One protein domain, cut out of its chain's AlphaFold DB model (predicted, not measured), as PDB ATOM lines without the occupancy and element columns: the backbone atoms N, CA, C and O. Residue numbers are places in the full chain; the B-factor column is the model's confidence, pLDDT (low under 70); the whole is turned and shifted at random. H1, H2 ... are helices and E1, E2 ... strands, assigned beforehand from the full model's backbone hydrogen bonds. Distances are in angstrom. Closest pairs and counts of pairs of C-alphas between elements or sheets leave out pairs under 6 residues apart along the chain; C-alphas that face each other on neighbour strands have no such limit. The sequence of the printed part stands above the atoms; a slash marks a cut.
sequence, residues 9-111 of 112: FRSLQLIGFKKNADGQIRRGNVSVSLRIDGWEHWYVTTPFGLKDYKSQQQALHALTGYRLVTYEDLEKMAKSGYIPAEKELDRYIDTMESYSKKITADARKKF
ATOM      1  N   PHE A   9      42.195  24.397 173.275       90.50
ATOM      2  CA  PHE A   9      43.370  23.872 172.588       90.50
ATOM      3  C   PHE A   9      44.650  24.608 173.002       90.50
ATOM      4  O   PHE A   9      45.646  23.972 173.337       90.50
ATOM      5  N   ARG A  10      44.614  25.947 173.028       89.50
ATOM      6  CA  ARG A  10      45.743  26.779 173.468       89.50
ATOM      7  C   ARG A  10      46.012  26.608 174.959       89.50
ATOM      8  O   ARG A  10      47.163  26.439 175.347       89.50
ATOM      9  N   SER A  11      44.967  26.562 175.775       92.62
ATOM     10  CA  SER A  11      45.080  26.379 177.225       92.62
ATOM     11  C   SER A  11      45.707  25.033 177.590       92.62
ATOM     12  O   SER A  11      46.567  24.956 178.464       92.62
ATOM     13  N   LEU A  12      45.351  23.963 176.875       93.75
ATOM     14  CA  LEU A  12      45.946  22.641 177.067       93.75
ATOM     15  C   LEU A  12      47.432  22.611 176.677       93.75
ATOM     16  O   LEU A  12      48.216  21.902 177.310       93.75
ATOM     17  N   GLN A  13      47.854  23.410 175.691       93.38
ATOM     18  CA  GLN A  13      49.275  23.536 175.352       93.38
ATOM     19  C   GLN A  13      50.101  24.138 176.495       93.38
ATOM     20  O   GLN A  13      51.218  23.680 176.738       93.38
ATOM     21  N   LEU A  14      49.545  25.102 177.238       92.38
ATOM     22  CA  LEU A  14      50.224  25.731 178.382       92.38
ATOM     23  C   LEU A  14      50.538  24.741 179.510       92.38
ATOM     24  O   LEU A  14      51.516  24.915 180.233       92.38
ATOM     25  N   ILE A  15      49.740  23.682 179.642       93.62
ATOM     26  CA  ILE A  15      49.920  22.636 180.659       93.62
ATOM     27  C   ILE A  15      50.617  21.380 180.102       93.62
ATOM     28  O   ILE A  15      50.580  20.302 180.701       93.62
ATOM     29  N   GLY A  16      51.246  21.492 178.930       93.19
ATOM     30  CA  GLY A  16      52.110  20.454 178.376       93.19
ATOM     31  C   GLY A  16      51.439  19.445 177.442       93.19
ATOM     32  O   GLY A  16      52.074  18.444 177.103       93.19
ATOM     33  N   PHE A  17      50.204  19.677 176.979       94.94
ATOM     34  CA  PHE A  17      49.711  18.954 175.803       94.94
ATOM     35  C   PHE A  17      50.449  19.440 174.552       94.94
ATOM     36  O   PHE A  17      50.615  20.636 174.321       94.94
ATOM     37  N   LYS A  18      50.887  18.511 173.707       94.44
ATOM     38  CA  LYS A  18      51.629  18.825 172.482       94.44
ATOM     39  C   LYS A  18      50.756  18.586 171.265       94.44
ATOM     40  O   LYS A  18      49.970  17.641 171.251       94.44
ATOM     41  N   LYS A  19      50.893  19.431 170.238       91.94
ATOM     42  CA  LYS A  19      50.235  19.196 168.947       91.94
ATOM     43  C   LYS A  19      50.737  17.859 168.394       91.94
ATOM     44  O   LYS A  19      51.944  17.642 168.353       91.94
ATOM     45  N   ASN A  20      49.810  16.984 168.017       88.50
ATOM     46  CA  ASN A  20      50.116  15.678 167.432       88.50
ATOM     47  C   ASN A  20      49.760  15.639 165.941       88.50
ATOM     48  O   ASN A  20      50.535  15.157 165.128       88.50
ATOM     49  N   ALA A  21      48.602  16.192 165.590       85.81
ATOM     50  CA  ALA A  21      48.119  16.335 164.224       85.81
ATOM     51  C   ALA A  21      47.298  17.629 164.116       85.81
ATOM     52  O   ALA A  21      47.113  18.349 165.107       85.81
ATOM     53  N   ASP A  22      46.814  17.956 162.923       80.69
ATOM     54  CA  ASP A  22      45.919  19.098 162.757       80.69
ATOM     55  C   ASP A  22      44.617  18.882 163.531       80.69
ATOM     56  O   ASP A  22      44.002  17.821 163.478       80.69
ATOM     57  N   GLY A  23      44.253  19.877 164.342       83.44
ATOM     58  CA  GLY A  23      43.094  19.789 165.227       83.44
ATOM     59  C   GLY A  23      43.224  18.778 166.370       83.44
ATOM     60  O   GLY A  23      42.224  18.537 167.036       83.44
ATOM     61  N   GLN A  24      44.409  18.208 166.646       92.00
ATOM     62  CA  GLN A  24      44.632  17.239 167.730       92.00
ATOM     63  C   GLN A  24      45.863  17.573 168.590       92.00
ATOM     64  O   GLN A  24      46.967  17.806 168.088       92.00
ATOM     65  N   ILE A  25      45.700  17.507 169.908       94.38
ATOM     66  CA  ILE A  25      46.773  17.606 170.906       94.38
ATOM     67  C   ILE A  25      46.779  16.391 171.830       94.38
ATOM     68  O   ILE A  25      45.751  15.764 172.066       94.38
ATOM     69  N   ARG A  26      47.950  16.056 172.371       94.69
ATOM     70  CA  ARG A  26      48.170  14.841 173.154       94.69
ATOM     71  C   ARG A  26      49.072  15.089 174.364       94.69
ATOM     72  O   ARG A  26      50.046  15.835 174.273       94.69
ATOM     73  N   ARG A  27      48.781  14.412 175.478       94.44
ATOM     74  CA  ARG A  27      49.639  14.292 176.670       94.44
ATOM     75  C   ARG A  27      49.593  12.843 177.159       94.44
ATOM     76  O   ARG A  27      48.543  12.358 177.573       94.44
ATOM     77  N   GLY A  28      50.712  12.122 177.066       91.69
ATOM     78  CA  GLY A  28      50.752  10.691 177.395       91.69
ATOM     79  C   GLY A  28      49.799   9.872 176.514       91.69
ATOM     80  O   GLY A  28      49.908   9.917 175.291       91.69
ATOM     81  N   ASN A  29      48.849   9.151 177.118       91.00
ATOM     82  CA  ASN A  29      47.824   8.360 176.413       91.00
ATOM     83  C   ASN A  29      46.479   9.091 176.260       91.00
ATOM     84  O   ASN A  29      45.469   8.467 175.940       91.00
ATOM     85  N   VAL A  30      46.459  10.404 176.495       93.56
ATOM     86  CA  VAL A  30      45.270  11.245 176.348       93.56
ATOM     87  C   VAL A  30      45.412  12.104 175.109       93.56
ATOM     88  O   VAL A  30      46.406  12.815 174.963       93.56
ATOM     89  N   SER A  31      44.402  12.077 174.250       94.62
ATOM     90  CA  SER A  31      44.288  12.947 173.085       94.62
ATOM     91  C   SER A  31      43.022  13.786 173.183       94.62
ATOM     92  O   SER A  31      41.966  13.279 173.546       94.62
ATOM     93  N   VAL A  32      43.122  15.050 172.793       94.56
ATOM     94  CA  VAL A  32      41.990  15.957 172.622       94.56
ATOM     95  C   VAL A  32      42.007  16.452 171.186       94.56
ATOM     96  O   VAL A  32      43.034  16.947 170.720       94.56
ATOM     97  N   SER A  33      40.892  16.319 170.478       94.12
ATOM     98  CA  SER A  33      40.744  16.865 169.130       94.12
ATOM     99  C   SER A  33      39.464  17.656 168.963       94.12
ATOM    100  O   SER A  33      38.448  17.327 169.567       94.12
ATOM    101  N   LEU A  34      39.517  18.668 168.109       90.62
ATOM    102  CA  LEU A  34      38.377  19.479 167.711       90.62
ATOM    103  C   LEU A  34      38.018  19.152 166.257       90.62
ATOM    104  O   LEU A  34      38.893  19.187 165.393       90.62
ATOM    105  N   ARG A  35      36.742  18.862 165.984       88.88
ATOM    106  CA  ARG A  35      36.186  18.824 164.623       88.88
ATOM    107  C   ARG A  35      35.044  19.819 164.499       88.88
ATOM    108  O   ARG A  35      34.336  20.076 165.472       88.88
ATOM    109  N   ILE A  36      34.897  20.381 163.304       85.56
ATOM    110  CA  ILE A  36      33.853  21.351 162.980       85.56
ATOM    111  C   ILE A  36      33.090  20.809 161.773       85.56
ATOM    112  O   ILE A  36      33.407  21.132 160.633       85.56
ATOM    113  N   ASP A  37      32.091  19.974 162.049       81.69
ATOM    114  CA  ASP A  37      31.228  19.349 161.041       81.69
ATOM    115  C   ASP A  37      29.823  19.966 161.158       81.69
ATOM    116  O   ASP A  37      28.874  19.362 161.654       81.69
ATOM    117  N   GLY A  38      29.720  21.253 160.811       85.06
ATOM    118  CA  GLY A  38      28.534  22.093 161.037       85.06
ATOM    119  C   GLY A  38      28.441  22.675 162.454       85.06
ATOM    120  O   GLY A  38      28.037  23.825 162.608       85.06
ATOM    121  N   TRP A  39      28.888  21.928 163.469       84.81
ATOM    122  CA  TRP A  39      28.977  22.364 164.871       84.81
ATOM    123  C   TRP A  39      30.333  22.004 165.491       84.81
ATOM    124  O   TRP A  39      31.067  21.169 164.964       84.81
ATOM    125  N   GLU A  40      30.671  22.646 166.611       87.62
ATOM    126  CA  GLU A  40      31.908  22.402 167.363       87.62
ATOM    127  C   GLU A  40      31.811  21.098 168.175       87.62
ATOM    128  O   GLU A  40      31.017  21.006 169.115       87.62
ATOM    129  N   HIS A  41      32.638  20.103 167.839       91.69
ATOM    130  CA  HIS A  41      32.719  18.819 168.540       91.69
ATOM    131  C   HIS A  41      34.118  18.579 169.107       91.69
ATOM    132  O   HIS A  41      35.112  18.510 168.375       91.69
ATOM    133  N   TRP A  42      34.195  18.413 170.426       93.88
ATOM    134  CA  TRP A  42      35.422  18.097 171.149       93.88
ATOM    135  C   TRP A  42      35.472  16.620 171.495       93.88
ATOM    136  O   TRP A  42      34.681  16.110 172.281       93.88
ATOM    137  N   TYR A  43      36.479  15.948 170.971       94.19
ATOM    138  CA  TYR A  43      36.722  14.536 171.187       94.19
ATOM    139  C   TYR A  43      37.837  14.359 172.208       94.19
ATOM    140  O   TYR A  43      38.953  14.834 171.993       94.19
ATOM    141  N   VAL A  44      37.559  13.648 173.300       94.88
ATOM    142  CA  VAL A  44      38.565  13.257 174.295       94.88
ATOM    143  C   VAL A  44      38.761  11.751 174.214       94.88
ATOM    144  O   VAL A  44      37.869  10.968 174.537       94.88
ATOM    145  N   THR A  45      39.945  11.344 173.775       94.25
ATOM    146  CA  THR A  45      40.384   9.951 173.760       94.25
ATOM    147  C   THR A  45      41.249   9.693 174.983       94.25
ATOM    148  O   THR A  45      42.263  10.358 175.191       94.25
ATOM    149  N   THR A  46      40.856   8.705 175.774       91.81
ATOM    150  CA  THR A  46      41.591   8.212 176.944       91.81
ATOM    151  C   THR A  46      41.880   6.716 176.762       91.81
ATOM    152  O   THR A  46      41.290   6.095 175.873       91.81
ATOM    153  N   PRO A  47      42.705   6.084 177.621       88.19
ATOM    154  CA  PRO A  47      42.847   4.624 177.631       88.19
ATOM    155  C   PRO A  47      41.525   3.862 177.813       88.19
ATOM    156  O   PRO A  47      41.438   2.696 177.449       88.19
ATOM    157  N   PHE A  48      40.497   4.516 178.361       87.38
ATOM    158  CA  PHE A  48      39.182   3.925 178.622       87.38
ATOM    159  C   PHE A  48      38.190   4.100 177.463       87.38
ATOM    160  O   PHE A  48      37.062   3.624 177.551       87.38
ATOM    161  N   GLY A  49      38.582   4.800 176.395       91.00
ATOM    162  CA  GLY A  49      37.749   5.025 175.216       91.00
ATOM    163  C   GLY A  49      37.660   6.487 174.785       91.00
ATOM    164  O   GLY A  49      38.316   7.378 175.337       91.00
ATOM    165  N   LEU A  50      36.835   6.708 173.762       93.81
ATOM    166  CA  LEU A  50      36.580   7.998 173.130       93.81
ATOM    167  C   LEU A  50      35.227   8.562 173.579       93.81
ATOM    168  O   LEU A  50      34.229   7.841 173.591       93.81
ATOM    169  N   LYS A  51      35.185   9.860 173.889       95.62
ATOM    170  CA  LYS A  51      33.946  10.607 174.147       95.62
ATOM    171  C   LYS A  51      33.882  11.899 173.342       95.62
ATOM    172  O   LYS A  51      34.920  12.500 173.076       95.62
ATOM    173  N   ASP A  52      32.661  12.291 172.989       95.31
ATOM    174  CA  ASP A  52      32.308  13.514 172.259       95.31
ATOM    175  C   ASP A  52      31.620  14.511 173.205       95.31
ATOM    176  O   ASP A  52      30.765  14.131 174.011       95.31
ATOM    177  N   TYR A  53      32.002  15.782 173.102       94.62
ATOM    178  CA  TYR A  53      31.493  16.900 173.878       94.62
ATOM    179  C   TYR A  53      31.137  18.068 172.963       94.62
ATOM    180  O   TYR A  53      31.911  18.469 172.096       94.62
ATOM    181  N   LYS A  54      29.994  18.697 173.236       92.56
ATOM    182  CA  LYS A  54      29.432  19.768 172.394       92.56
ATOM    183  C   LYS A  54      29.996  21.157 172.704       92.56
ATOM    184  O   LYS A  54      29.513  22.155 172.182       92.56
ATOM    185  N   SER A  55      30.939  21.250 173.642       91.25
ATOM    186  CA  SER A  55      31.593  22.507 173.996       91.25
ATOM    187  C   SER A  55      32.923  22.280 174.698       91.25
ATOM    188  O   SER A  55      33.129  21.277 175.392       91.25
ATOM    189  N   GLN A  56      33.799  23.278 174.602       92.19
ATOM    190  CA  GLN A  56      35.067  23.288 175.325       92.19
ATOM    191  C   GLN A  56      34.911  23.186 176.854       92.19
ATOM    192  O   GLN A  56      35.750  22.576 177.513       92.19
ATOM    193  N   GLN A  57      33.827  23.726 177.430       92.88
ATOM    194  CA  GLN A  57      33.558  23.600 178.868       92.88
ATOM    195  C   GLN A  57      33.297  22.142 179.248       92.88
ATOM    196  O   GLN A  57      33.842  21.661 180.235       92.88
ATOM    197  N   GLN A  58      32.471  21.433 178.474       93.62
ATOM    198  CA  GLN A  58      32.159  20.030 178.746       93.62
ATOM    199  C   GLN A  58      33.404  19.148 178.612       93.62
ATOM    200  O   GLN A  58      33.638  18.284 179.457       93.62
ATOM    201  N   ALA A  59      34.227  19.405 177.594       94.38
ATOM    202  CA  ALA A  59      35.490  18.702 177.406       94.38
ATOM    203  C   ALA A  59      36.463  18.951 178.571       94.38
ATOM    204  O   ALA A  59      37.028  17.996 179.105       94.38
ATOM    205  N   LEU A  60      36.623  20.205 179.013       95.31
ATOM    206  CA  LEU A  60      37.460  20.532 180.170       95.31
ATOM    207  C   LEU A  60      36.946  19.860 181.446       95.31
ATOM    208  O   LEU A  60      37.723  19.220 182.146       95.31
ATOM    209  N   HIS A  61      35.643  19.952 181.714       93.88
ATOM    210  CA  HIS A  61      35.022  19.328 182.877       93.88
ATOM    211  C   HIS A  61      35.307  17.823 182.931       93.88
ATOM    212  O   HIS A  61      35.685  17.285 183.970       93.88
ATOM    213  N   ALA A  62      35.188  17.141 181.789       92.06
ATOM    214  CA  ALA A  62      35.504  15.726 181.693       92.06
ATOM    215  C   ALA A  62      36.991  15.434 181.930       92.06
ATOM    216  O   ALA A  62      37.315  14.500 182.660       92.06
ATOM    217  N   LEU A  63      37.898  16.232 181.360       93.06
ATOM    218  CA  LEU A  63      39.338  16.095 181.593       93.06
ATOM    219  C   LEU A  63      39.689  16.243 183.080       93.06
ATOM    220  O   LEU A  63      40.469  15.444 183.601       93.06
ATOM    221  N   THR A  64      39.073  17.198 183.777       92.38
ATOM    222  CA  THR A  64      39.216  17.371 185.230       92.38
ATOM    223  C   THR A  64      38.626  16.182 185.994       92.38
ATOM    224  O   THR A  64      39.281  15.627 186.875       92.38
ATOM    225  N   GLY A  65      37.430  15.716 185.620       87.88
ATOM    226  CA  GLY A  65      36.781  14.550 186.232       87.88
ATOM    227  C   GLY A  65      37.587  13.255 186.082       87.88
ATOM    228  O   GLY A  65      37.639  12.442 187.004       87.88
ATOM    229  N   TYR A  66      38.291  13.088 184.960       88.00
ATOM    230  CA  TYR A  66      39.232  11.987 184.733       88.00
ATOM    231  C   TYR A  66      40.600  12.191 185.393       88.00
ATOM    232  O   TYR A  66      41.477  11.341 185.237       88.00
ATOM    233  N   ARG A  67      40.804  13.296 186.124       88.19
ATOM    234  CA  ARG A  67      42.092  13.699 186.718       88.19
ATOM    235  C   ARG A  67      43.215  13.822 185.684       88.19
ATOM    236  O   ARG A  67      44.389  13.641 185.989       88.19
ATOM    237  N   LEU A  68      42.845  14.123 184.441       90.44
ATOM    238  CA  LEU A  68      43.760  14.353 183.324       90.44
ATOM    239  C   LEU A  68      44.138  15.822 183.193       90.44
ATOM    240  O   LEU A  68      45.041  16.127 182.423       90.44
ATOM    241  N   VAL A  69      43.447  16.702 183.908       92.56
ATOM    242  CA  VAL A  69      43.777  18.104 184.151       92.56
ATOM    243  C   VAL A  69      43.669  18.289 185.664       92.56
ATOM    244  O   VAL A  69      42.651  17.944 186.261       92.56
ATOM    245  N   THR A  70      44.759  18.731 186.281       92.06
ATOM    246  CA  THR A  70      44.872  18.914 187.736       92.06
ATOM    247  C   THR A  70      44.376  20.291 188.175       92.06
ATOM    248  O   THR A  70      44.090  21.153 187.343       92.06
ATOM    249  N   TYR A  71      44.296  20.519 189.488       90.69
ATOM    250  CA  TYR A  71      44.018  21.850 190.026       90.69
ATOM    251  C   TYR A  71      45.092  22.857 189.586       90.69
ATOM    252  O   TYR A  71      44.763  23.924 189.076       90.69
ATOM    253  N   GLU A  72      46.371  22.485 189.669       93.31
ATOM    254  CA  GLU A  72      47.489  23.333 189.248       93.31
ATOM    255  C   GLU A  72      47.455  23.625 187.740       93.31
ATOM    256  O   GLU A  72      47.832  24.711 187.293       93.31
ATOM    257  N   ASP A  73      47.003  22.658 186.937       94.88
ATOM    258  CA  ASP A  73      46.773  22.859 185.508       94.88
ATOM    259  C   ASP A  73      45.654  23.891 185.272       94.88
ATOM    260  O   ASP A  73      45.830  24.811 184.469       94.88
ATOM    261  N   LEU A  74      44.525  23.777 185.986       94.62
ATOM    262  CA  LEU A  74      43.414  24.730 185.897       94.62
ATOM    263  C   LEU A  74      43.834  26.139 186.326       94.62
ATOM    264  O   LEU A  74      43.505  27.099 185.633       94.62
ATOM    265  N   GLU A  75      44.611  26.280 187.401       94.62
ATOM    266  CA  GLU A  75      45.143  27.576 187.836       94.62
ATOM    267  C   GLU A  75      46.013  28.230 186.763       94.62
ATOM    268  O   GLU A  75      45.889  29.428 186.506       94.62
ATOM    269  N   LYS A  76      46.893  27.460 186.110       94.12
ATOM    270  CA  LYS A  76      47.731  27.971 185.014       94.12
ATOM    271  C   LYS A  76      46.883  28.439 183.838       94.12
ATOM    272  O   LYS A  76      47.151  29.500 183.276       94.12
ATOM    273  N   MET A  77      45.851  27.676 183.479       93.94
ATOM    274  CA  MET A  77      44.922  28.057 182.416       93.94
ATOM    275  C   MET A  77      44.116  29.309 182.777       93.94
ATOM    276  O   MET A  77      44.017  30.225 181.962       93.94
ATOM    277  N   ALA A  78      43.578  29.387 183.992       92.94
ATOM    278  CA  ALA A  78      42.820  30.539 184.469       92.94
ATOM    279  C   ALA A  78      43.688  31.806 184.488       92.94
ATOM    280  O   ALA A  78      43.306  32.822 183.918       92.94
ATOM    281  N   LYS A  79      44.925  31.723 185.002       91.88
ATOM    282  CA  LYS A  79      45.900  32.832 184.977       91.88
ATOM    283  C   LYS A  79      46.238  33.316 183.561       91.88
ATOM    284  O   LYS A  79      46.658  34.455 183.395       91.88
ATOM    285  N   SER A  80      46.049  32.470 182.546       88.69
ATOM    286  CA  SER A  80      46.214  32.842 181.134       88.69
ATOM    287  C   SER A  80      44.967  33.472 180.496       88.69
ATOM    288  O   SER A  80      45.004  33.829 179.321       88.69
ATOM    289  N   GLY A  81      43.869  33.619 181.246       88.69
ATOM    290  CA  GLY A  81      42.607  34.203 180.782       88.69
ATOM    291  C   GLY A  81      41.627  33.199 180.166       88.69
ATOM    292  O   GLY A  81      40.755  33.587 179.385       88.69
ATOM    293  N   TYR A  82      41.764  31.900 180.462       92.19
ATOM    294  CA  TYR A  82      40.839  30.876 179.974       92.19
ATOM    295  C   TYR A  82      39.620  30.725 180.897       92.19
ATOM    296  O   TYR A  82      39.622  29.917 181.825       92.19
ATOM    297  N   ILE A  83      38.547  31.460 180.590       91.12
ATOM    298  CA  ILE A  83      37.306  31.537 181.391       91.12
ATOM    299  C   ILE A  83      36.722  30.159 181.779       91.12
ATOM    300  O   ILE A  83      36.294  29.988 182.921       91.12
ATOM    301  N   PRO A  84      36.680  29.134 180.901       91.88
ATOM    302  CA  PRO A  84      36.207  27.813 181.307       91.88
ATOM    303  C   PRO A  84      36.995  27.171 182.454       91.88
ATOM    304  O   PRO A  84      36.399  26.428 183.234       91.88
ATOM    305  N   ALA A  85      38.300  27.446 182.571       93.25
ATOM    306  CA  ALA A  85      39.111  26.963 183.686       93.25
ATOM    307  C   ALA A  85      38.816  27.710 184.988       93.25
ATOM    308  O   ALA A  85      38.746  27.056 186.021       93.25
ATOM    309  N   GLU A  86      38.558  29.021 184.939       92.50
ATOM    310  CA  GLU A  86      38.080  29.783 186.107       92.50
ATOM    311  C   GLU A  86      36.804  29.146 186.673       92.50
ATOM    312  O   GLU A  86      36.740  28.800 187.848       92.50
ATOM    313  N   LYS A  87      35.838  28.839 185.800       92.12
ATOM    314  CA  LYS A  87      34.584  28.180 186.197       92.12
ATOM    315  C   LYS A  87      34.778  26.788 186.799       92.12
ATOM    316  O   LYS A  87      33.986  26.385 187.648       92.12
ATOM    317  N   GLU A  88      35.763  26.014 186.336       92.31
ATOM    318  CA  GLU A  88      36.053  24.715 186.960       92.31
ATOM    319  C   GLU A  88      36.799  24.854 188.290       92.31
ATOM    320  O   GLU A  88      36.583  24.021 189.168       92.31
ATOM    321  N   LEU A  89      37.629  25.887 188.474       92.25
ATOM    322  CA  LEU A  89      38.254  26.174 189.769       92.25
ATOM    323  C   LEU A  89      37.203  26.513 190.824       92.25
ATOM    324  O   LEU A  89      37.238  25.922 191.903       92.25
ATOM    325  N   ASP A  90      36.240  27.375 190.495       89.50
ATOM    326  CA  ASP A  90      35.139  27.729 191.402       89.50
ATOM    327  C   ASP A  90      34.376  26.474 191.849       89.50
ATOM    328  O   ASP A  90      34.205  26.217 193.040       89.50
ATOM    329  N   ARG A  91      34.023  25.599 190.897       86.31
ATOM    330  CA  ARG A  91      33.360  24.322 191.209       86.31
ATOM    331  C   ARG A  91      34.219  23.390 192.047       86.31
ATOM    332  O   ARG A  91      33.684  22.650 192.876       86.31
ATOM    333  N   TYR A  92      35.526  23.360 191.802       83.19
ATOM    334  CA  TYR A  92      36.447  22.541 192.577       83.19
ATOM    335  C   TYR A  92      36.472  23.001 194.040       83.19
ATOM    336  O   TYR A  92      36.366  22.170 194.943       83.19
ATOM    337  N   ILE A  93      36.532  24.316 194.270       81.38
ATOM    338  CA  ILE A  93      36.479  24.928 195.603       81.38
ATOM    339  C   ILE A  93      35.147  24.599 196.286       81.38
ATOM    340  O   ILE A  93      35.158  24.019 197.373       81.38
ATOM    341  N   ASP A  94      34.015  24.837 195.619       81.69
ATOM    342  CA  ASP A  94      32.676  24.527 196.143       81.69
ATOM    343  C   ASP A  94      32.536  23.052 196.543       81.69
ATOM    344  O   ASP A  94      31.976  22.699 197.588       81.69
ATOM    345  N   THR A  95      33.076  22.162 195.708       79.00
ATOM    346  CA  THR A  95      33.065  20.717 195.943       79.00
ATOM    347  C   THR A  95      33.877  20.362 197.188       79.00
ATOM    348  O   THR A  95      33.389  19.631 198.055       79.00
ATOM    349  N   MET A  96      35.090  20.901 197.322       76.31
ATOM    350  CA  MET A  96      35.960  20.662 198.478       76.31
ATOM    351  C   MET A  96      35.372  21.228 199.776       76.31
ATOM    352  O   MET A  96      35.398  20.552 200.809       76.31
ATOM    353  N   GLU A  97      34.775  22.420 199.735       77.00
ATOM    354  CA  GLU A  97      34.073  22.997 200.881       77.00
ATOM    355  C   GLU A  97      32.879  22.144 201.320       77.00
ATOM    356  O   GLU A  97      32.671  21.917 202.516       77.00
ATOM    357  N   SER A  98      32.102  21.638 200.361       74.31
ATOM    358  CA  SER A  98      30.975  20.741 200.622       74.31
ATOM    359  C   SER A  98      31.430  19.447 201.303       74.31
ATOM    360  O   SER A  98      30.829  19.020 202.295       74.31
ATOM    361  N   TYR A  99      32.531  18.847 200.841       69.62
ATOM    362  CA  TYR A  99      33.119  17.672 201.487       69.62
ATOM    363  C   TYR A  99      33.608  17.968 202.909       69.62
ATOM    364  O   TYR A  99      33.304  17.202 203.823       69.62
ATOM    365  N   SER A 100      34.293  19.093 203.128       68.25
ATOM    366  CA  SER A 100      34.765  19.507 204.458       68.25
ATOM    367  C   SER A 100      33.611  19.692 205.458       68.25
ATOM    368  O   SER A 100      33.651  19.184 206.586       68.25
ATOM    369  N   LYS A 101      32.517  20.334 205.024       71.75
ATOM    370  CA  LYS A 101      31.298  20.511 205.831       71.75
ATOM    371  C   LYS A 101      30.654  19.168 206.194       71.75
ATOM    372  O   LYS A 101      30.261  18.985 207.346       71.75
ATOM    373  N   LYS A 102      30.591  18.213 205.257       69.38
ATOM    374  CA  LYS A 102      30.067  16.855 205.515       69.38
ATOM    375  C   LYS A 102      30.919  16.085 206.521       69.38
ATOM    376  O   LYS A 102      30.369  15.561 207.482       69.38
ATOM    377  N   ILE A 103      32.244  16.089 206.363       67.50
ATOM    378  CA  ILE A 103      33.169  15.430 207.303       67.50
ATOM    379  C   ILE A 103      32.989  15.992 208.718       67.50
ATOM    380  O   ILE A 103      32.897  15.236 209.683       67.50
ATOM    381  N   THR A 104      32.877  17.315 208.841       66.75
ATOM    382  CA  THR A 104      32.670  17.981 210.135       66.75
ATOM    383  C   THR A 104      31.313  17.621 210.751       66.75
ATOM    384  O   THR A 104      31.219  17.404 211.961       66.75
ATOM    385  N   ALA A 105      30.255  17.527 209.941       68.62
ATOM    386  CA  ALA A 105      28.925  17.129 210.399       68.62
ATOM    387  C   ALA A 105      28.874  15.659 210.852       68.62
ATOM    388  O   ALA A 105      28.294  15.359 211.896       68.62
ATOM    389  N   ASP A 106      29.512  14.754 210.111       66.06
ATOM    390  CA  ASP A 106      29.570  13.330 210.448       66.06
ATOM    391  C   ASP A 106      30.454  13.067 211.672       66.06
ATOM    392  O   ASP A 106      30.120  12.219 212.499       66.06
ATOM    393  N   ALA A 107      31.538  13.831 211.843       64.31
ATOM    394  CA  ALA A 107      32.341  13.801 213.061       64.31
ATOM    395  C   ALA A 107      31.497  14.204 214.278       64.31
ATOM    396  O   ALA A 107      31.456  13.460 215.252       64.31
ATOM    397  N   ARG A 108      30.748  15.315 214.206       58.28
ATOM    398  CA  ARG A 108      29.865  15.762 215.300       58.28
ATOM    399  C   ARG A 108      28.800  14.728 215.674       58.28
ATOM    400  O   ARG A 108      28.533  14.568 216.855       58.28
ATOM    401  N   LYS A 109      28.237  13.997 214.707       62.59
ATOM    402  CA  LYS A 109      27.244  12.934 214.966       62.59
ATOM    403  C   LYS A 109      27.805  11.702 215.679       62.59
ATOM    404  O   LYS A 109      27.026  10.958 216.251       62.59
ATOM    405  N   LYS A 110      29.118  11.457 215.627       62.50
ATOM    406  CA  LYS A 110      29.760  10.317 216.310       62.50
ATOM    407  C   LYS A 110      30.117  10.594 217.775       62.50
ATOM    408  O   LYS A 110      30.493   9.661 218.475       62.50
ATOM    409  N   PHE A 111      30.033  11.848 218.216       55.03
ATOM    410  CA  PHE A 111      30.316  12.269 219.595       55.03
ATOM    411  C   PHE A 111      29.044  12.618 220.392       55.03
ATOM    412  O   PHE A 111      29.161  13.184 221.478       55.03
TER     413      PHE A 111
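Overview. This is residues 9 to 111 of the 112 residues of an uncharacterized protein of Candidatus Nitrosotenuis uzonensis (UniProt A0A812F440). A strongly twisted sheet of five strands has H1 and H2 over one face and the other face bare, with H3 packed on H1 beyond the sheet. From this body the long helix H4 reaches out as an arm, and residues 94 to 111 stick out. The printed part has 103 residues, class mixed, in the order H1 E1 E2 E3 E4 E5 H2 H3 H4; the antiparallel sheet, E1 - E2 - E3 - E4 - E5, is a meander, each strand neighbour to the one before. The whole is loose, radius of gyration of the C-alphas 16.4 A, spanning 59 by 30 by 28 A.

Arrangement. E1, residues 18 to 21, and E2, 24 to 27, form a hairpin, with N 18 and O 26 2.9 A apart, within hydrogen-bond range. Further hairpins add E3, 30 to 36 (N 25 and O 32, 2.8 A), E4, 40 to 46 (N 33 and O 43, 2.9 A), and E5, 49 to 53 (N 44 and O 51, 2.9 A). H1, residues 9 to 14, and H2, 56 to 65, are on the same face, making two layers, helices on one face of a sheet. H1 has a height over the sheet of 8.8 A, H2 of 9.1 A. H3, residues 71 to 79, touches H1 (C-alphas of Ser 11 and Met 77 closest, 5.5 A), about perpendicular, only just, at 71 degrees. H4, 83 to 109, forms a helical hairpin with H3, touching it with residues 84 to 89 alone (C-alphas of Ala 78 and Glu 86 closest, 5.1 A), at a steep tilt of 40 degrees, opposite ways. Every O i to N i+4 pair in H1, H2, H3 and H4 is within hydrogen-bond range.

Along the chain. H4 is 39.7 A long, E3 20.3 A, E4 19.7 A. C-alpha 9 stands at (43.370, 23.872, 172.588), C-alpha 109 at (27.244, 12.934, 214.966).

Size, cuts and confidence. The C-alphas farthest apart, of Gly 38 and Phe 111, are 59.4 A apart. The printed part has no cut, and its links are tight. pLDDT is under 70 at residues 99 to 100 and 102 to 111.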